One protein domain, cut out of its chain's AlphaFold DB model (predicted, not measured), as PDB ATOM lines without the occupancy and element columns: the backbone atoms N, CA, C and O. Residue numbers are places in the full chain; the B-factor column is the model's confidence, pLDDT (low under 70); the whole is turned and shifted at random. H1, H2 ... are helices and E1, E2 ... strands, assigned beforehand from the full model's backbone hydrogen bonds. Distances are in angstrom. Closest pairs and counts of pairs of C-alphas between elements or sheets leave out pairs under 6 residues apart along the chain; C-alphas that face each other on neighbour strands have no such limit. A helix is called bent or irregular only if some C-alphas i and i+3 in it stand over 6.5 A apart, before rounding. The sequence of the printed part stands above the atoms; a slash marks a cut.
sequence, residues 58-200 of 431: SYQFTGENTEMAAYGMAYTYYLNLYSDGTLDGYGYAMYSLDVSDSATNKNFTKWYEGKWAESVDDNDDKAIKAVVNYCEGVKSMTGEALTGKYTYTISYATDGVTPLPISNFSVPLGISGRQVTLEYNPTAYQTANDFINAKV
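What this domain is: This is residues 58 to 200 of the 431 residues of an uncharacterized protein of Treponema rectale (UniProt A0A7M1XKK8). This is a small, nearly closed barrel: one strongly twisted sheet of eight strands curls round until its edge strands E6 and E7 come near each other without pairing. H2 packs on the outside, over E3 and E2, and little H1 only grazes the sheet. The printed part has 143 residues, in the order E1 E2 E3 E4 E5 H1 E6 E7 E8 H2; the sheet's order is E6 E5 E4 E3 E2 E1 E8 E7, all antiparallel, and the class is mostly strand. It is compact, with a radius of gyration of the C-alphas of 15.1 A and spans of 43 by 33 by 28 A.

How they stand to each other: Start at E1, residues 58 to 65, and go on through E2, 75 to 82, E3, 86 to 93, E4, 108 to 120, and E5, 126 to 134: you walk a meander, each strand the antiparallel neighbour and hairpin partner of the one before. Look for N 61 and O 79, 2.9 A, then N 80 and O 88, 2.8 A, N 89 and O 112, 2.9 A, and N 115 and O 131, 3.0 A, each within hydrogen-bond range. E4 bends by 52 degrees at residue 111. H1, residues 138 to 142, is only just on the sheet, with 5 pairs of C-alphas within 10 A, and only grazes it with residues 138 to 139; its closest C-alphas to E4 are those of Val 138 and Trp 111, 6.4 A. E6, residues 149 to 155, pairs with E5 through N 130 and O 152, 2.9 A. E7, residues 166 to 170, and E8, residues 179 to 184, are a hairpin, with N 169 and O 180 at 2.8 A. E8's pairing is staggered: residues 179 to 182 pair with E7, 183 to 184 with E1, where N 62 and O 183 are 2.8 A apart. This is a folded sheet, bent back into two leaves: E6 and E5 face E3 E2 E1 E8 E7, with E4 as the hinge. The closest C-alphas of E6 and E7 are those of Ile 154 and Ile 166, 6.5 A. H2, residues 192 to 199, is on the sheet at a height of 9.3 A, over E3 and, only just, E2, with 3 C-alphas; it runs slantwise to the strands, at 39 degrees to E3 on the local plane. Its closest C-alphas to E3 are those of Ile 196 and Tyr 92, 7.2 A. In H1 and H2 every O i to N i+4 pair is within hydrogen-bond range.

Where its parts are: Find C-alpha 58 at (139.312, 121.077, 123.084), where E1 begins its 24.1 A. E4, the longest strand, runs 33.7 A from C-alpha 108 at (118.228, 126.924, 126.514); E5 covers 26.4 A, E3 24.2 A and E2 22.5 A. H2 ends at C-alpha 199, (118.549, 120.479, 117.663).

The domain as a whole: The two C-alphas farthest apart, those of Leu 97 and Asp 124, are 45.9 A from each other. The printed part has no cut; the one long link is E3 to E4, residues 94 to 107. Mean pLDDT of the printed part is 87.9; look for values under 70 at residue 70, residues 139 to 148 and residues 173 to 177.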
ATOM      1  N   SER A  58     138.414 122.239 123.181       96.38
ATOM      2  CA  SER A  58     139.312 121.077 123.084       96.38
ATOM      3  C   SER A  58     138.535 119.777 122.900       96.38
ATOM      4  O   SER A  58     138.884 118.957 122.055       96.38
ATOM      5  N   TYR A  59     137.447 119.608 123.653       97.62
ATOM      6  CA  TYR A  59     136.552 118.462 123.529       97.62
ATOM      7  C   TYR A  59     135.104 118.915 123.708       97.62
ATOM      8  O   TYR A  59     134.817 119.783 124.533       97.62
ATOM      9  N   GLN A  60     134.183 118.314 122.960       98.06
ATOM     10  CA  GLN A  60     132.750 118.497 123.163       98.06
ATOM     11  C   GLN A  60     132.094 117.134 123.314       98.06
ATOM     12  O   GLN A  60     132.385 116.222 122.548       98.06
ATOM     13  N   PHE A  61     131.195 117.011 124.281       98.19
ATOM     14  CA  PHE A  61     130.361 115.832 124.464       98.19
ATOM     15  C   PHE A  61     128.892 116.223 124.349       98.19
ATOM     16  O   PHE A  61     128.519 117.324 124.744       98.19
ATOM     17  N   THR A  62     128.054 115.341 123.819       97.44
ATOM     18  CA  THR A  62     126.617 115.578 123.628       97.44
ATOM     19  C   THR A  62     125.807 114.385 124.095       97.44
ATOM     20  O   THR A  62     126.256 113.254 123.961       97.44
ATOM     21  N   GLY A  63     124.599 114.607 124.596       94.56
ATOM     22  CA  GLY A  63     123.714 113.513 124.994       94.56
ATOM     23  C   GLY A  63     122.260 113.937 125.041       94.56
ATOM     24  O   GLY A  63     121.933 115.107 124.837       94.56
ATOM     25  N   GLU A  64     121.373 112.984 125.292       92.81
ATOM     26  CA  GLU A  64     119.926 113.200 125.292       92.81
ATOM     27  C   GLU A  64     119.284 112.455 126.469       92.81
ATOM     28  O   GLU A  64     119.680 111.343 126.811       92.81
ATOM     29  N   ASN A  65     118.290 113.079 127.103       87.69
ATOM     30  CA  ASN A  65     117.398 112.444 128.067       87.69
ATOM     31  C   ASN A  65     115.979 112.455 127.500       87.69
ATOM     32  O   ASN A  65     115.312 113.493 127.496       87.69
ATOM     33  N   THR A  66     115.517 111.292 127.048       86.19
ATOM     34  CA  THR A  66     114.177 111.095 126.479       86.19
ATOM     35  C   THR A  66     113.203 110.441 127.456       86.19
ATOM     36  O   THR A  66     112.011 110.374 127.168       86.19
ATOM     37  N   GLU A  67     113.645 110.017 128.643       78.56
ATOM     38  CA  GLU A  67     112.809 109.294 129.618       78.56
ATOM     39  C   GLU A  67     111.604 110.111 130.100       78.56
ATOM     40  O   GLU A  67     110.611 109.577 130.586       78.56
ATOM     41  N   MET A  68     111.697 111.435 129.998       75.00
ATOM     42  CA  MET A  68     110.640 112.375 130.363       75.00
ATOM     43  C   MET A  68     109.946 113.008 129.153       75.00
ATOM     44  O   MET A  68     109.215 113.994 129.291       75.00
ATOM     45  N   ALA A  69     110.141 112.431 127.965       78.31
ATOM     46  CA  ALA A  69     109.551 112.911 126.726       78.31
ATOM     47  C   ALA A  69     108.027 113.006 126.790       78.31
ATOM     48  O   ALA A  69     107.466 114.028 126.403       78.31
ATOM     49  N   ALA A  70     107.382 111.993 127.373       69.94
ATOM     50  CA  ALA A  70     105.928 111.914 127.504       69.94
ATOM     51  C   ALA A  70     105.313 113.025 128.376       69.94
ATOM     52  O   ALA A  70     104.110 113.250 128.302       69.94
ATOM     53  N   TYR A  71     106.122 113.722 129.180       71.75
ATOM     54  CA  TYR A  71     105.704 114.867 130.000       71.75
ATOM     55  C   TYR A  71     106.169 116.201 129.414       71.75
ATOM     56  O   TYR A  71     106.139 117.230 130.088       71.75
ATOM     57  N   GLY A  72     106.712 116.182 128.195       71.12
ATOM     58  CA  GLY A  72     107.354 117.345 127.621       71.12
ATOM     59  C   GLY A  72     108.520 117.822 128.486       71.12
ATOM     60  O   GLY A  72     108.701 119.023 128.612       71.12
ATOM     61  N   MET A  73     109.328 116.930 129.063       77.19
ATOM     62  CA  MET A  73     110.523 117.274 129.856       77.19
ATOM     63  C   MET A  73     111.769 116.513 129.369       77.19
ATOM     64  O   MET A  73     112.614 116.099 130.157       77.19
ATOM     65  N   ALA A  74     111.884 116.312 128.055       85.25
ATOM     66  CA  ALA A  74     113.089 115.780 127.426       85.25
ATOM     67  C   ALA A  74     114.080 116.896 127.067       85.25
ATOM     68  O   ALA A  74     113.675 117.993 126.656       85.25
ATOM     69  N   TYR A  75     115.372 116.599 127.202       89.06
ATOM     70  CA  TYR A  75     116.465 117.549 126.997       89.06
ATOM     71  C   TYR A  75     117.605 116.922 126.206       89.06
ATOM     72  O   TYR A  75     117.954 115.764 126.408       89.06
ATOM     73  N   THR A  76     118.203 117.718 125.331       93.38
ATOM     74  CA  THR A  76     119.499 117.436 124.727       93.38
ATOM     75  C   THR A  76     120.542 118.317 125.397       93.38
ATOM     76  O   THR A  76     120.248 119.441 125.812       93.38
ATOM     77  N   TYR A  77     121.752 117.798 125.531       92.75
ATOM     78  CA  TYR A  77     122.839 118.435 126.248       92.75
ATOM     79  C   TYR A  77     124.066 118.538 125.370       92.75
ATOM     80  O   TYR A  77     124.316 117.672 124.527       92.75
ATOM     81  N   TYR A  78     124.881 119.543 125.660       94.69
ATOM     82  CA  TYR A  78     126.289 119.489 125.321       94.69
ATOM     83  C   TYR A  78     127.152 119.967 126.489       94.69
ATOM     84  O   TYR A  78     126.710 120.761 127.322       94.69
ATOM     85  N   LEU A  79     128.382 119.468 126.526       96.88
ATOM     86  CA  LEU A  79     129.429 119.795 127.482       96.88
ATOM     87  C   LEU A  79     130.689 120.155 126.695       96.88
ATOM     88  O   LEU A  79     131.246 119.305 126.004       96.88
ATOM     89  N   ASN A  80     131.131 121.401 126.804       97.88
ATOM     90  CA  ASN A  80     132.369 121.888 126.214       97.88
ATOM     91  C   ASN A  80     133.479 121.875 127.254       97.88
ATOM     92  O   ASN A  80     133.300 122.394 128.353       97.88
ATOM     93  N   LEU A  81     134.632 121.343 126.873       97.81
ATOM     94  CA  LEU A  81     135.887 121.402 127.612       97.81
ATOM     95  C   LEU A  81     136.822 122.319 126.821       97.81
ATOM     96  O   LEU A  81     137.201 122.005 125.692       97.81
ATOM     97  N   TYR A  82     137.134 123.482 127.382       97.81
ATOM     98  CA  TYR A  82     137.872 124.547 126.711       97.81
ATOM     99  C   TYR A  82     139.382 124.450 126.935       97.81
ATOM    100  O   TYR A  82     139.836 123.929 127.952       97.81
ATOM    101  N   SER A  83     140.165 125.004 126.010       96.94
ATOM    102  CA  SER A  83     141.634 124.952 126.000       96.94
ATOM    103  C   SER A  83     142.305 125.601 127.214       96.94
ATOM    104  O   SER A  83     143.469 125.332 127.486       96.94
ATOM    105  N   ASP A  84     141.585 126.437 127.963       96.94
ATOM    106  CA  ASP A  84     142.046 127.061 129.208       96.94
ATOM    107  C   ASP A  84     141.761 126.210 130.468       96.94
ATOM    108  O   ASP A  84     141.921 126.674 131.603       96.94
ATOM    109  N   GLY A  85     141.299 124.969 130.281       97.50
ATOM    110  CA  GLY A  85     140.955 124.039 131.354       97.50
ATOM    111  C   GLY A  85     139.612 124.328 132.030       97.50
ATOM    112  O   GLY A  85     139.314 123.730 133.064       97.50
ATOM    113  N   THR A  86     138.794 125.249 131.508       97.94
ATOM    114  CA  THR A  86     137.394 125.419 131.940       97.94
ATOM    115  C   THR A  86     136.458 124.479 131.194       97.94
ATOM    116  O   THR A  86     136.784 123.971 130.124       97.94
ATOM    117  N   LEU A  87     135.283 124.225 131.763       97.19
ATOM    118  CA  LEU A  87     134.194 123.558 131.058       97.19
ATOM    119  C   LEU A  87     132.874 124.266 131.317       97.19
ATOM    120  O   LEU A  87     132.664 124.779 132.416       97.19
ATOM    121  N   ASP A  88     131.991 124.210 130.325       95.81
ATOM    122  CA  ASP A  88     130.603 124.649 130.421       95.81
ATOM    123  C   ASP A  88     129.683 123.595 129.818       95.81
ATOM    124  O   ASP A  88     130.008 122.985 128.800       95.81
ATOM    125  N   GLY A  89     128.502 123.420 130.400       94.06
ATOM    126  CA  GLY A  89     127.488 122.536 129.849       94.06
ATOM    127  C   GLY A  89     126.099 123.152 129.861       94.06
ATOM    128  O   GLY A  89     125.727 123.905 130.767       94.06
ATOM    129  N   TYR A  90     125.314 122.783 128.861       92.88
ATOM    130  CA  TYR A  90     124.011 123.372 128.588       92.88
ATOM    131  C   TYR A  90     122.973 122.294 128.308       92.88
ATOM    132  O   TYR A  90     123.299 121.219 127.810       92.88
ATOM    133  N   GLY A  91     121.717 122.608 128.621       91.56
ATOM    134  CA  GLY A  91     120.548 121.830 128.230       91.56
ATOM    135  C   GLY A  91     119.642 122.637 127.304       91.56
ATOM    136  O   GLY A  91     119.396 123.819 127.548       91.56
ATOM    137  N   TYR A  92     119.121 121.988 126.264       91.50
ATOM    138  CA  TYR A  92     118.064 122.502 125.397       91.50
ATOM    139  C   TYR A  92     116.878 121.543 125.402       91.50
ATOM    140  O   TYR A  92     117.053 120.329 125.288       91.50
ATOM    141  N   ALA A  93     115.662 122.060 125.539       88.31
ATOM    142  CA  ALA A  93     114.484 121.203 125.553       88.31
ATOM    143  C   ALA A  93     114.198 120.597 124.163       88.31
ATOM    144  O   ALA A  93     113.947 121.331 123.211       88.31
ATOM    145  N   MET A  94     114.148 119.263 124.060       87.25
ATOM    146  CA  MET A  94     114.117 118.530 122.776       87.25
ATOM    147  C   MET A  94     112.891 118.793 121.895       87.25
ATOM    148  O   MET A  94     112.948 118.538 120.701       87.25
ATOM    149  N   TYR A  95     111.788 119.290 122.461       85.38
ATOM    150  CA  TYR A  95     110.540 119.580 121.733       85.38
ATOM    151  C   TYR A  95     110.275 121.076 121.560       85.38
ATOM    152  O   TYR A  95     109.144 121.504 121.330       85.38
ATOM    153  N   SER A  96     111.309 121.891 121.736       85.69
ATOM    154  CA  SER A  96     111.235 123.328 121.529       85.69
ATOM    155  C   SER A  96     111.290 123.662 120.034       85.69
ATOM    156  O   SER A  96     112.195 123.214 119.333       85.69
ATOM    157  N   LEU A  97     110.347 124.486 119.563       84.12
ATOM    158  CA  LEU A  97     110.401 125.140 118.245       84.12
ATOM    159  C   LEU A  97     111.148 126.489 118.291       84.12
ATOM    160  O   LEU A  97     111.246 127.186 117.283       84.12
ATOM    161  N   ASP A  98     111.621 126.900 119.470       86.06
ATOM    162  CA  ASP A  98     112.227 128.209 119.704       86.06
ATOM    163  C   ASP A  98     113.680 128.257 119.210       86.06
ATOM    164  O   ASP A  98     114.581 127.691 119.841       86.06
ATOM    165  N   VAL A  99     113.881 128.961 118.096       89.56
ATOM    166  CA  VAL A  99     115.181 129.229 117.459       89.56
ATOM    167  C   VAL A  99     115.798 130.566 117.882       89.56
ATOM    168  O   VAL A  99     116.748 131.027 117.252       89.56
ATOM    169  N   SER A 100     115.240 131.242 118.895       91.88
ATOM    170  CA  SER A 100     115.794 132.512 119.370       91.88
ATOM    171  C   SER A 100     117.228 132.354 119.872       91.88
ATOM    172  O   SER A 100     117.661 131.260 120.251       91.88
ATOM    173  N   ASP A 101     117.954 133.473 119.870       95.56
ATOM    174  CA  ASP A 101     119.344 133.533 120.304       95.56
ATOM    175  C   ASP A 101     119.521 132.958 121.714       95.56
ATOM    176  O   ASP A 101     118.740 133.259 122.624       95.56
ATOM    177  N   SER A 102     120.578 132.165 121.890       94.19
ATOM    178  CA  SER A 102     120.923 131.463 123.126       94.19
ATOM    179  C   SER A 102     120.934 132.345 124.378       94.19
ATOM    180  O   SER A 102     120.590 131.855 125.451       94.19
ATOM    181  N   ALA A 103     121.254 133.640 124.267       92.06
ATOM    182  CA  ALA A 103     121.244 134.566 125.401       92.06
ATOM    183  C   ALA A 103     119.827 134.893 125.909       92.06
ATOM    184  O   ALA A 103     119.658 135.336 127.045       92.06
ATOM    185  N   THR A 104     118.808 134.695 125.070       91.31
ATOM    186  CA  THR A 104     117.402 135.031 125.359       91.31
ATOM    187  C   THR A 104     116.458 133.830 125.300       91.31
ATOM    188  O   THR A 104     115.303 133.935 125.722       91.31
ATOM    189  N   ASN A 105     116.934 132.688 124.804       90.31
ATOM    190  CA  ASN A 105     116.124 131.500 124.596       90.31
ATOM    191  C   ASN A 105     115.754 130.845 125.929       90.31
ATOM    192  O   ASN A 105     116.575 130.211 126.586       90.31
ATOM    193  N   LYS A 106     114.477 130.940 126.307       86.38
ATOM    194  CA  LYS A 106     113.965 130.396 127.577       86.38
ATOM    195  C   LYS A 106     114.017 128.861 127.665       86.38
ATOM    196  O   LYS A 106     113.753 128.317 128.731       86.38
ATOM    197  N   ASN A 107     114.279 128.150 126.563       86.94
ATOM    198  CA  ASN A 107     114.421 126.684 126.541       86.94
ATOM    199  C   ASN A 107     115.873 126.221 126.531       86.94
ATOM    200  O   ASN A 107     116.114 125.014 126.542       86.94
ATOM    201  N   PHE A 108     116.805 127.164 126.450       91.00
ATOM    202  CA  PHE A 108     118.228 126.924 126.514       91.00
ATOM    203  C   PHE A 108     118.740 127.417 127.858       91.00
ATOM    204  O   PHE A 108     118.395 128.503 128.319       91.00
ATOM    205  N   THR A 109     119.523 126.606 128.552       89.06
ATOM    206  CA  THR A 109     119.942 126.958 129.906       89.06
ATOM    207  C   THR A 109     121.332 126.418 130.170       89.06
ATOM    208  O   THR A 109     121.628 125.260 129.873       89.06
ATOM    209  N   LYS A 110     122.188 127.257 130.762       90.75
ATOM    210  CA  LYS A 110     123.494 126.840 131.268       90.75
ATOM    211  C   LYS A 110     123.300 126.085 132.573       90.75
ATOM    212  O   LYS A 110     122.742 126.622 133.526       90.75
ATOM    213  N   TRP A 111     123.682 124.817 132.578       88.12
ATOM    214  CA  TRP A 111     123.425 123.902 133.691       88.12
ATOM    215  C   TRP A 111     124.699 123.600 134.455       88.12
ATOM    216  O   TRP A 111     124.647 123.408 135.668       88.12
ATOM    217  N   TYR A 112     125.829 123.582 133.752       91.00
ATOM    218  CA  TYR A 112     127.084 123.096 134.285       91.00
ATOM    219  C   TYR A 112     128.216 124.086 134.049       91.00
ATOM    220  O   TYR A 112     128.290 124.735 133.003       91.00
ATOM    221  N   GLU A 113     129.131 124.113 135.004       93.75
ATOM    222  CA  GLU A 113     130.412 124.803 134.932       93.75
ATOM    223  C   GLU A 113     131.474 124.000 135.682       93.75
ATOM    224  O   GLU A 113     131.167 123.190 136.565       93.75
ATOM    225  N   GLY A 114     132.746 124.211 135.365       95.50
ATOM    226  CA  GLY A 114     133.795 123.504 136.082       95.50
ATOM    227  C   GLY A 114     135.187 123.634 135.498       95.50
ATOM    228  O   GLY A 114     135.527 124.609 134.824       95.50
ATOM    229  N   LYS A 115     136.001 122.618 135.787       97.69
ATOM    230  CA  LYS A 115     137.397 122.527 135.359       97.69
ATOM    231  C   LYS A 115     137.723 121.136 134.848       97.69
ATOM    232  O   LYS A 115     137.153 120.156 135.324       97.69
ATOM    233  N   TRP A 116     138.674 121.047 133.932       98.12
ATOM    234  CA  TRP A 116     139.204 119.779 133.453       98.12
ATOM    235  C   TRP A 116     140.703 119.854 133.185       98.12
ATOM    236  O   TRP A 116     141.269 120.939 133.050       98.12
ATOM    237  N   ALA A 117     141.327 118.684 133.112       97.62
ATOM    238  CA  ALA A 117     142.691 118.513 132.633       97.62
ATOM    239  C   ALA A 117     142.861 117.115 132.026       97.62
ATOM    240  O   ALA A 117     142.130 116.186 132.381       97.62
ATOM    241  N   GLU A 118     143.847 116.957 131.142       95.56
ATOM    242  CA  GLU A 118     144.372 115.626 130.835       95.56
ATOM    243  C   GLU A 118     145.030 115.039 132.097       95.56
ATOM    244  O   GLU A 118     145.659 115.750 132.886       95.56
ATOM    245  N   SER A 119     144.847 113.743 132.312       94.25
ATOM    246  CA  SER A 119     145.351 112.998 133.462       94.25
ATOM    247  C   SER A 119     145.693 111.565 133.054       94.25
ATOM    248  O   SER A 119     145.685 111.219 131.874       94.25
ATOM    249  N   VAL A 120     145.968 110.728 134.049       91.06
ATOM    250  CA  VAL A 120     145.946 109.272 133.913       91.06
ATOM    251  C   VAL A 120     144.799 108.693 134.744       91.06
ATOM    252  O   VAL A 120     144.329 109.361 135.674       91.06
ATOM    253  N   ASP A 121     144.300 107.518 134.369       87.50
ATOM    254  CA  ASP A 121     143.337 106.753 135.164       87.50
ATOM    255  C   ASP A 121     144.033 105.844 136.198       87.50
ATOM    256  O   ASP A 121     145.245 105.920 136.402       87.50
ATOM    257  N   ASP A 122     143.261 105.004 136.894       86.12
ATOM    258  CA  ASP A 122     143.779 104.126 137.955       86.12
ATOM    259  C   ASP A 122     144.746 103.040 137.433       86.12
ATOM    260  O   ASP A 122     145.456 102.423 138.230       86.12
ATOM    261  N   ASN A 123     144.799 102.818 136.113       89.25
ATOM    262  CA  ASN A 123     145.723 101.897 135.449       89.25
ATOM    263  C   ASN A 123     146.942 102.610 134.831       89.25
ATOM    264  O   ASN A 123     147.726 101.959 134.145       89.25
ATOM    265  N   ASP A 124     147.122 103.911 135.093       88.81
ATOM    266  CA  ASP A 124     148.161 104.768 134.493       88.81
ATOM    267  C   ASP A 124     147.967 105.012 132.977       88.81
ATOM    268  O   ASP A 124     148.872 105.484 132.287       88.81
ATOM    269  N   ASP A 125     146.767 104.735 132.449       91.19
ATOM    270  CA  ASP A 125     146.415 105.008 131.055       91.19
ATOM    271  C   ASP A 125     145.971 106.467 130.879       91.19
ATOM    272  O   ASP A 125     145.368 107.064 131.773       91.19
ATOM    273  N   LYS A 126     146.242 107.069 129.708       93.75
ATOM    274  CA  LYS A 126     145.840 108.458 129.412       93.75
ATOM    275  C   LYS A 126     144.324 108.617 129.591       93.75
ATOM    276  O   LYS A 126     143.544 107.814 129.085       93.75
ATOM    277  N   ALA A 127     143.909 109.699 130.245       96.19
ATOM    278  CA  ALA A 127     142.509 110.028 130.484       96.19
ATOM    279  C   ALA A 127     142.273 111.546 130.529       96.19
ATOM    280  O   ALA A 127     143.204 112.350 130.541       96.19
ATOM    281  N   ILE A 128     141.006 111.949 130.572       97.69
ATOM    282  CA  ILE A 128     140.575 113.305 130.913       97.69
ATOM    283  C   ILE A 128     139.890 113.248 132.274       97.69
ATOM    284  O   ILE A 128     138.972 112.453 132.477       97.69
ATOM    285  N   LYS A 129     140.277 114.134 133.192       97.38
ATOM    286  CA  LYS A 129     139.575 114.324 134.462       97.38
ATOM    287  C   LYS A 129     138.777 115.616 134.416       97.38
ATOM    288  O   LYS A 129     139.351 116.701 134.369       97.38
ATOM    289  N   ALA A 130     137.454 115.501 134.467       97.25
ATOM    290  CA  ALA A 130     136.528 116.627 134.476       97.25
ATOM    291  C   ALA A 130     135.832 116.741 135.835       97.25
ATOM    292  O   ALA A 130     135.288 115.770 136.358       97.25
ATOM    293  N   VAL A 131     135.831 117.942 136.404       95.69
ATOM    294  CA  VAL A 131     135.130 118.287 137.640       95.69
ATOM    295  C   VAL A 131     134.003 119.243 137.288       95.69
ATOM    296  O   VAL A 131     134.253 120.388 136.915       95.69
ATOM    297  N   VAL A 132     132.773 118.766 137.425       93.00
ATOM    298  CA  VAL A 132     131.557 119.430 136.962       93.00
ATOM    299  C   VAL A 132     130.706 119.830 138.162       93.00
ATOM    300  O   VAL A 132     130.435 119.014 139.044       93.00
ATOM    301  N   ASN A 133     130.273 121.085 138.193       89.69
ATOM    302  CA  ASN A 133     129.346 121.623 139.180       89.69
ATOM    303  C   ASN A 133     128.110 122.162 138.471       89.69
ATOM    304  O   ASN A 133     128.184 122.578 137.316       89.69
ATOM    305  N   TYR A 134     126.992 122.214 139.186       87.31
ATOM    306  CA  TYR A 134     125.832 122.949 138.704       87.31
ATOM    307  C   TYR A 134     126.012 124.452 138.875       87.31
ATOM    308  O   TYR A 134     126.447 124.903 139.936       87.31
ATOM    309  N   CYS A 135     125.617 125.213 137.857       86.69
ATOM    310  CA  CYS A 135     125.604 126.669 137.923       86.69
ATOM    311  C   CYS A 135     124.637 127.186 139.003       86.69
ATOM    312  O   CYS A 135     123.651 126.537 139.382       86.69
ATOM    313  N   GLU A 136     124.895 128.408 139.465       77.56
ATOM    314  CA  GLU A 136     123.973 129.142 140.328       77.56
ATOM    315  C   GLU A 136     122.600 129.301 139.646       77.56
ATOM    316  O   GLU A 136     122.503 129.520 138.440       77.56
ATOM    317  N   GLY A 137     121.513 129.136 140.404       72.12
ATOM    318  CA  GLY A 137     120.144 129.178 139.874       72.12
ATOM    319  C   GLY A 137     119.601 127.842 139.355       72.12
ATOM    320  O   GLY A 137     118.388 127.674 139.305       72.12
ATOM    321  N   VAL A 138     120.438 126.828 139.091       75.81
ATOM    322  CA  VAL A 138     119.926 125.467 138.814       75.81
ATOM    323  C   VAL A 138     119.150 124.929 140.019       75.81
ATOM    324  O   VAL A 138     118.074 124.359 139.861       75.81
ATOM    325  N   LYS A 139     119.612 125.241 141.241       68.12
ATOM    326  CA  LYS A 139     118.952 124.846 142.499       68.12
ATOM    327  C   LYS A 139     117.481 125.261 142.570       68.12
ATOM    328  O   LYS A 139     116.653 124.496 143.055       68.12
ATOM    329  N   SER A 140     117.147 126.470 142.113       67.06
ATOM    330  CA  SER A 140     115.774 126.982 142.181       67.06
ATOM    331  C   SER A 140     114.858 126.344 141.137       67.06
ATOM    332  O   SER A 140     113.646 126.339 141.332       67.06
ATOM    333  N   MET A 141     115.419 125.770 140.067       66.69
ATOM    334  CA  MET A 141     114.671 125.032 139.044       66.69
ATOM    335  C   MET A 141     114.458 123.560 139.416       66.69
ATOM    336  O   MET A 141     113.468 122.963 139.000       66.69
ATOM    337  N   THR A 142     115.375 122.963 140.186       64.88
ATOM    338  CA  THR A 142     115.446 121.499 140.361       64.88
ATOM    339  C   THR A 142     115.284 121.036 141.811       64.88
ATOM    340  O   THR A 142     115.156 119.840 142.058       64.88
ATOM    341  N   GLY A 143     115.273 121.963 142.774       60.72
ATOM    342  CA  GLY A 143     115.243 121.684 144.211       60.72
ATOM    343  C   GLY A 143     116.636 121.494 144.829       60.72
ATOM    344  O   GLY A 143     117.623 121.242 144.137       60.72
ATOM    345  N   GLU A 144     116.726 121.615 146.161       56.91
ATOM    346  CA  GLU A 144     118.004 121.610 146.903       56.91
ATOM    347  C   GLU A 144     118.755 120.268 146.849       56.91
ATOM    348  O   GLU A 144     119.988 120.247 146.878       56.91
ATOM    349  N   ALA A 145     118.022 119.156 146.724       53.03
ATOM    350  CA  ALA A 145     118.526 117.791 146.904       53.03
ATOM    351  C   ALA A 145     119.507 117.301 145.819       53.03
ATOM    352  O   ALA A 145     120.045 116.204 145.937       53.03
ATOM    353  N   LEU A 146     119.737 118.079 144.759       60.09
ATOM    354  CA  LEU A 146     120.416 117.601 143.550       60.09
ATOM    355  C   LEU A 146     121.608 118.455 143.157       60.09
ATOM    356  O   LEU A 146     122.007 118.426 142.008       60.09
ATOM    357  N   THR A 147     122.171 119.242 144.075       61.88
ATOM    358  CA  THR A 147     123.195 120.236 143.726       61.88
ATOM    359  C   THR A 147     124.592 119.756 144.112       61.88
ATOM    360  O   THR A 147     125.192 120.232 145.071       61.88
ATOM    361  N   GLY A 148     125.068 118.737 143.394       67.81
ATOM    362  CA  GLY A 148     126.344 118.064 143.643       67.81
ATOM    363  C   GLY A 148     127.498 118.551 142.762       67.81
ATOM    364  O   GLY A 148     127.301 119.055 141.658       67.81
ATOM    365  N   LYS A 149     128.718 118.354 143.269       85.62
ATOM    366  CA  LYS A 149     129.961 118.364 142.493       85.62
ATOM    367  C   LYS A 149     130.229 116.938 142.021       85.62
ATOM    368  O   LYS A 149     130.296 116.034 142.852       85.62
ATOM    369  N   TYR A 150     130.434 116.746 140.725       88.88
ATOM    370  CA  TYR A 150     130.719 115.445 140.125       88.88
ATOM    371  C   TYR A 150     132.115 115.438 139.525       88.88
ATOM    372  O   TYR A 150     132.597 116.447 139.017       88.88
ATOM    373  N   THR A 151     132.785 114.297 139.615       93.31
ATOM    374  CA  THR A 151     134.080 114.081 138.975       93.31
ATOM    375  C   THR A 151     133.943 112.917 138.013       93.31
ATOM    376  O   THR A 151     133.443 111.863 138.400       93.31
ATOM    377  N   TYR A 152     134.389 113.122 136.782       94.94
ATOM    378  CA  TYR A 152     134.370 112.133 135.716       94.94
ATOM    379  C   TYR A 152     135.799 111.875 135.251       94.94
ATOM    380  O   TYR A 152     136.552 112.821 135.014       94.94
ATOM    381  N   THR A 153     136.143 110.599 135.112       96.12
ATOM    382  CA  THR A 153     137.348 110.145 134.416       96.12
ATOM    383  C   THR A 153     136.905 109.598 133.066       96.12
ATOM    384  O   THR A 153     136.045 108.722 133.014       96.12
ATOM    385  N   ILE A 154     137.448 110.151 131.986       96.94
ATOM    386  CA  ILE A 154     137.091 109.823 130.606       96.94
ATOM    387  C   ILE A 154     138.324 109.203 129.957       96.94
ATOM    388  O   ILE A 154     139.287 109.909 129.655       96.94
ATOM    389  N   SER A 155     138.318 107.886 129.787       95.81
ATOM    390  CA  SER A 155     139.409 107.175 129.120       95.81
ATOM    391  C   SER A 155     139.386 107.434 127.611       95.81
ATOM    392  O   SER A 155     138.359 107.823 127.047       95.81
ATOM    393  N   TYR A 156     140.514 107.203 126.946       95.44
ATOM    394  CA  TYR A 156     140.588 107.221 125.487       95.44
ATOM    395  C   TYR A 156     140.317 105.829 124.907       95.44
ATOM    396  O   TYR A 156     140.516 104.806 125.561       95.44
ATOM    397  N   ALA A 157     139.860 105.788 123.659       92.94
ATOM    398  CA  ALA A 157     139.811 104.571 122.873       92.94
ATOM    399  C   ALA A 157     141.231 104.029 122.636       92.94
ATOM    400  O   ALA A 157     142.237 104.688 122.902       92.94
ATOM    401  N   THR A 158     141.329 102.829 122.065       88.69
ATOM    402  CA  THR A 158     142.617 102.172 121.774       88.69
ATOM    403  C   THR A 158     143.523 102.960 120.821       88.69
ATOM    404  O   THR A 158     144.695 102.627 120.687       88.69
ATOM    405  N   ASP A 159     142.993 103.975 120.132       88.31
ATOM    406  CA  ASP A 159     143.771 104.890 119.294       88.31
ATOM    407  C   ASP A 159     144.565 105.939 120.099       88.31
ATOM    408  O   ASP A 159     145.435 106.601 119.536       88.31
ATOM    409  N   GLY A 160     144.286 106.087 121.399       84.00
ATOM    410  CA  GLY A 160     144.929 107.049 122.294       84.00
ATOM    411  C   GLY A 160     144.572 108.518 122.029       84.00
ATOM    412  O   GLY A 160     145.195 109.405 122.617       84.00
ATOM    413  N   VAL A 161     143.603 108.791 121.147       87.50
ATOM    414  CA  VAL A 161     143.242 110.151 120.704       87.50
ATOM    415  C   VAL A 161     141.749 110.427 120.850       87.50
ATOM    416  O   VAL A 161     141.381 111.547 121.199       87.50
ATOM    417  N   THR A 162     140.886 109.430 120.653       94.25
ATOM    418  CA  THR A 162     139.430 109.596 120.727       94.25
ATOM    419  C   THR A 162     138.931 109.362 122.153       94.25
ATOM    420  O   THR A 162     139.065 108.244 122.651       94.25
ATOM    421  N   PRO A 163     138.340 110.356 122.840       96.62
ATOM    422  CA  PRO A 163     137.729 110.133 124.147       96.62
ATOM    423  C   PRO A 163     136.534 109.177 124.061       96.62
ATOM    424  O   PRO A 163     135.727 109.263 123.133       96.62
ATOM    425  N   LEU A 164     136.396 108.292 125.047       96.69
ATOM    426  CA  LEU A 164     135.230 107.421 125.194       96.69
ATOM    427  C   LEU A 164     134.020 108.180 125.775       96.69
ATOM    428  O   LEU A 164     134.179 109.262 126.344       96.69
ATOM    429  N   PRO A 165     132.802 107.623 125.660       97.56
ATOM    430  CA  PRO A 165     131.597 108.254 126.195       97.56
ATOM    431  C   PRO A 165     131.604 108.358 127.726       97.56
ATOM    432  O   PRO A 165     132.158 107.513 128.430       97.56
ATOM    433  N   ILE A 166     130.908 109.363 128.258       96.25
ATOM    434  CA  ILE A 166     130.677 109.531 129.698       96.25
ATOM    435  C   ILE A 166     129.362 108.832 130.065       96.25
ATOM    436  O   ILE A 166     128.303 109.445 129.970       96.25
ATOM    437  N   SER A 167     129.399 107.562 130.481       88.56
ATOM    438  CA  SER A 167     128.190 106.714 130.568       88.56
ATOM    439  C   SER A 167     127.224 106.997 131.732       88.56
ATOM    440  O   SER A 167     126.113 106.484 131.717       88.56
ATOM    441  N   ASN A 168     127.608 107.811 132.723       89.06
ATOM    442  CA  ASN A 168     126.799 108.099 133.922       89.06
ATOM    443  C   ASN A 168     126.788 109.594 134.273       89.06
ATOM    444  O   ASN A 168     126.924 109.996 135.435       89.06
ATOM    445  N   PHE A 169     126.687 110.445 133.256       91.06
ATOM    446  CA  PHE A 169     126.681 111.885 133.451       91.06
ATOM    447  C   PHE A 169     125.406 112.323 134.174       91.06
ATOM    448  O   PHE A 169     124.296 112.025 133.739       91.06
ATOM    449  N   SER A 170     125.559 113.009 135.304       86.62
ATOM    450  CA  SER A 170     124.443 113.373 136.175       86.62
ATOM    451  C   SER A 170     123.703 114.577 135.618       86.62
ATOM    452  O   SER A 170     124.325 115.588 135.300       86.62
ATOM    453  N   VAL A 171     122.374 114.471 135.530       80.69
ATOM    454  CA  VAL A 171     121.517 115.562 135.062       80.69
ATOM    455  C   VAL A 171     120.597 116.061 136.185       80.69
ATOM    456  O   VAL A 171     119.988 115.258 136.898       80.69
ATOM    457  N   PRO A 172     120.430 117.382 136.345       71.50
ATOM    458  CA  PRO A 172     119.592 117.990 137.361       71.50
ATOM    459  C   PRO A 172     118.141 118.044 136.850       71.50
ATOM    460  O   PRO A 172     117.575 119.103 136.612       71.50
ATOM    461  N   LEU A 173     117.529 116.877 136.621       66.00
ATOM    462  CA  LEU A 173     116.121 116.756 136.221       66.00
ATOM    463  C   LEU A 173     115.298 116.021 137.279       66.00
ATOM    464  O   LEU A 173     115.385 114.796 137.411       66.00
ATOM    465  N   GLY A 174     114.448 116.787 137.972       57.44
ATOM    466  CA  GLY A 174     113.448 116.289 138.920       57.44
ATOM    467  C   GLY A 174     114.038 115.497 140.090       57.44
ATOM    468  O   GLY A 174     115.240 115.331 140.198       57.44
ATOM    469  N   ILE A 175     113.186 114.941 140.951       49.75
ATOM    470  CA  ILE A 175     113.531 114.267 142.228       49.75
ATOM    471  C   ILE A 175     114.397 112.984 142.046       49.75
ATOM    472  O   ILE A 175     114.697 112.279 143.001       49.75
ATOM    473  N   SER A 176     114.823 112.649 140.823       56.22
ATOM    474  CA  SER A 176     115.221 111.287 140.436       56.22
ATOM    475  C   SER A 176     116.714 111.017 140.195       56.22
ATOM    476  O   SER A 176     117.031 109.901 139.806       56.22
ATOM    477  N   GLY A 177     117.640 111.965 140.410       68.31
ATOM    478  CA  GLY A 177     119.090 111.674 140.332       68.31
ATOM    479  C   GLY A 177     119.544 111.032 139.010       68.31
ATOM    480  O   GLY A 177     120.411 110.160 139.009       68.31
ATOM    481  N   ARG A 178     118.905 111.416 137.898       77.81
ATOM    482  CA  ARG A 178     119.032 110.739 136.601       77.81
ATOM    483  C   ARG A 178     120.434 110.867 136.022       77.81
ATOM    484  O   ARG A 178     121.131 111.861 136.239       77.81
ATOM    485  N   GLN A 179     120.801 109.871 135.228       86.81
ATOM    486  CA  GLN A 179     122.072 109.814 134.523       86.81
ATOM    487  C   GLN A 179     121.832 109.607 133.029       86.81
ATOM    488  O   GLN A 179     120.871 108.953 132.634       86.81
ATOM    489  N   VAL A 180     122.697 110.189 132.206       89.94
ATOM    490  CA  VAL A 180     122.706 110.015 130.752       89.94
ATOM    491  C   VAL A 180     124.103 109.642 130.286       89.94
ATOM    492  O   VAL A 180     125.088 109.897 130.980       89.94
ATOM    493  N   THR A 181     124.194 109.086 129.083       95.44
ATOM    494  CA  THR A 181     125.475 108.973 128.387       95.44
ATOM    495  C   THR A 181     125.732 110.240 127.575       95.44
ATOM    496  O   THR A 181     124.848 110.686 126.840       95.44
ATOM    497  N   LEU A 182     126.924 110.832 127.716       96.69
ATOM    498  CA  LEU A 182     127.403 111.872 126.802       96.69
ATOM    499  C   LEU A 182     128.450 111.291 125.848       96.69
ATOM    500  O   LEU A 182     129.517 110.856 126.275       96.69
ATOM    501  N   GLU A 183     128.146 111.324 124.560       97.81
ATOM    502  CA  GLU A 183     128.990 110.867 123.458       97.81
ATOM    503  C   GLU A 183     129.951 111.973 123.016       97.81
ATOM    504  O   GLU A 183     129.568 113.144 122.971       97.81
ATOM    505  N   TYR A 184     131.187 111.623 122.653       97.69
ATOM    506  CA  TYR A 184     132.140 112.588 122.102       97.69
ATOM    507  C   TYR A 184     131.668 113.103 120.730       97.69
ATOM    508  O   TYR A 184     131.360 112.321 119.830       97.69
ATOM    509  N   ASN A 185     131.634 114.426 120.557       96.88
ATOM    510  CA  ASN A 185     131.312 115.091 119.300       96.88
ATOM    511  C   ASN A 185     132.586 115.673 118.654       96.88
ATOM    512  O   ASN A 185     132.991 116.787 119.003       96.88
ATOM    513  N   PRO A 186     133.182 114.994 117.657       92.56
ATOM    514  CA  PRO A 186     134.406 115.459 117.001       92.56
ATOM    515  C   PRO A 186     134.190 116.679 116.094       92.56
ATOM    516  O   PRO A 186     135.155 117.326 115.699       92.56
ATOM    517  N   THR A 187     132.940 116.996 115.738       92.38
ATOM    518  CA  THR A 187     132.620 118.128 114.847       92.38
ATOM    519  C   THR A 187     132.307 119.425 115.580       92.38
ATOM    520  O   THR A 187     132.201 120.443 114.911       92.38
ATOM    521  N   ALA A 188     132.172 119.366 116.913       92.69
ATOM    522  CA  ALA A 188     131.902 120.449 117.858       92.69
ATOM    523  C   ALA A 188     131.024 121.612 117.343       92.69
ATOM    524  O   ALA A 188     131.430 122.420 116.507       92.69
ATOM    525  N   TYR A 189     129.851 121.806 117.947       95.94
ATOM    526  CA  TYR A 189     129.103 123.053 117.776       95.94
ATOM    527  C   TYR A 189     129.960 124.230 118.253       95.94
ATOM    528  O   TYR A 189     130.349 124.269 119.422       95.94
ATOM    529  N   GLN A 190     130.264 125.163 117.347       93.38
ATOM    530  CA  GLN A 190     131.156 126.293 117.626       93.38
ATOM    531  C   GLN A 190     130.486 127.320 118.537       93.38
ATOM    532  O   GLN A 190     131.136 127.936 119.379       93.38
ATOM    533  N   THR A 191     129.169 127.473 118.403       92.56
ATOM    534  CA  THR A 191     128.356 128.347 119.247       92.56
ATOM    535  C   THR A 191     127.140 127.618 119.816       92.56
ATOM    536  O   THR A 191     126.662 126.619 119.273       92.56
ATOM    537  N   ALA A 192     126.577 128.164 120.897       94.50
ATOM    538  CA  ALA A 192     125.298 127.706 121.439       94.50
ATOM    539  C   ALA A 192     124.148 127.829 120.417       94.50
ATOM    540  O   ALA A 192     123.248 126.992 120.389       94.50
ATOM    541  N   ASN A 193     124.197 128.836 119.539       95.69
ATOM    542  CA  ASN A 193     123.209 129.014 118.475       95.69
ATOM    543  C   ASN A 193     123.305 127.910 117.409       95.69
ATOM    544  O   ASN A 193     122.272 127.456 116.923       95.69
ATOM    545  N   ASP A 194     124.510 127.431 117.081       95.81
ATOM    546  CA  ASP A 194     124.681 126.293 116.165       95.81
ATOM    547  C   ASP A 194     124.042 125.026 116.740       95.81
ATOM    548  O   ASP A 194     123.368 124.288 116.021       95.81
ATOM    549  N   PHE A 195     124.189 124.811 118.051       95.75
ATOM    550  CA  PHE A 195     123.535 123.709 118.755       95.75
ATOM    551  C   PHE A 195     122.006 123.826 118.715       95.75
ATOM    552  O   PHE A 195     121.336 122.871 118.328       95.75
ATOM    553  N   ILE A 196     121.450 124.998 119.055       95.50
ATOM    554  CA  ILE A 196     119.998 125.248 119.008       95.50
ATOM    555  C   ILE A 196     119.460 124.993 117.596       95.50
ATOM    556  O   ILE A 196     118.496 124.251 117.431       95.50
ATOM    557  N   ASN A 197     120.106 125.543 116.566       94.12
ATOM    558  CA  ASN A 197     119.677 125.369 115.177       94.12
ATOM    559  C   ASN A 197     119.764 123.912 114.706       94.12
ATOM    560  O   ASN A 197     118.921 123.468 113.927       94.12
ATOM    561  N   ALA A 198     120.758 123.159 115.180       94.12
ATOM    562  CA  ALA A 198     120.893 121.742 114.861       94.12
ATOM    563  C   ALA A 198     119.868 120.859 115.591       94.12
ATOM    564  O   ALA A 198     119.518 119.793 115.085       94.12
ATOM    565  N   LYS A 199     119.407 121.278 116.776       93.38
ATOM    566  CA  LYS A 199     118.549 120.479 117.663       93.38
ATOM    567  C   LYS A 199     117.101 120.953 117.749       93.38
ATOM    568  O   LYS A 199     116.300 120.287 118.401       93.38
ATOM    569  N   VAL A 200     116.753 122.073 117.115       90.38
ATOM    570  CA  VAL A 200     115.379 122.581 117.091       90.38
ATOM    571  C   VAL A 200     114.422 121.502 116.592       90.38
ATOM    572  O   VAL A 200     114.646 120.854 115.563       90.38
TER     573      VAL A 200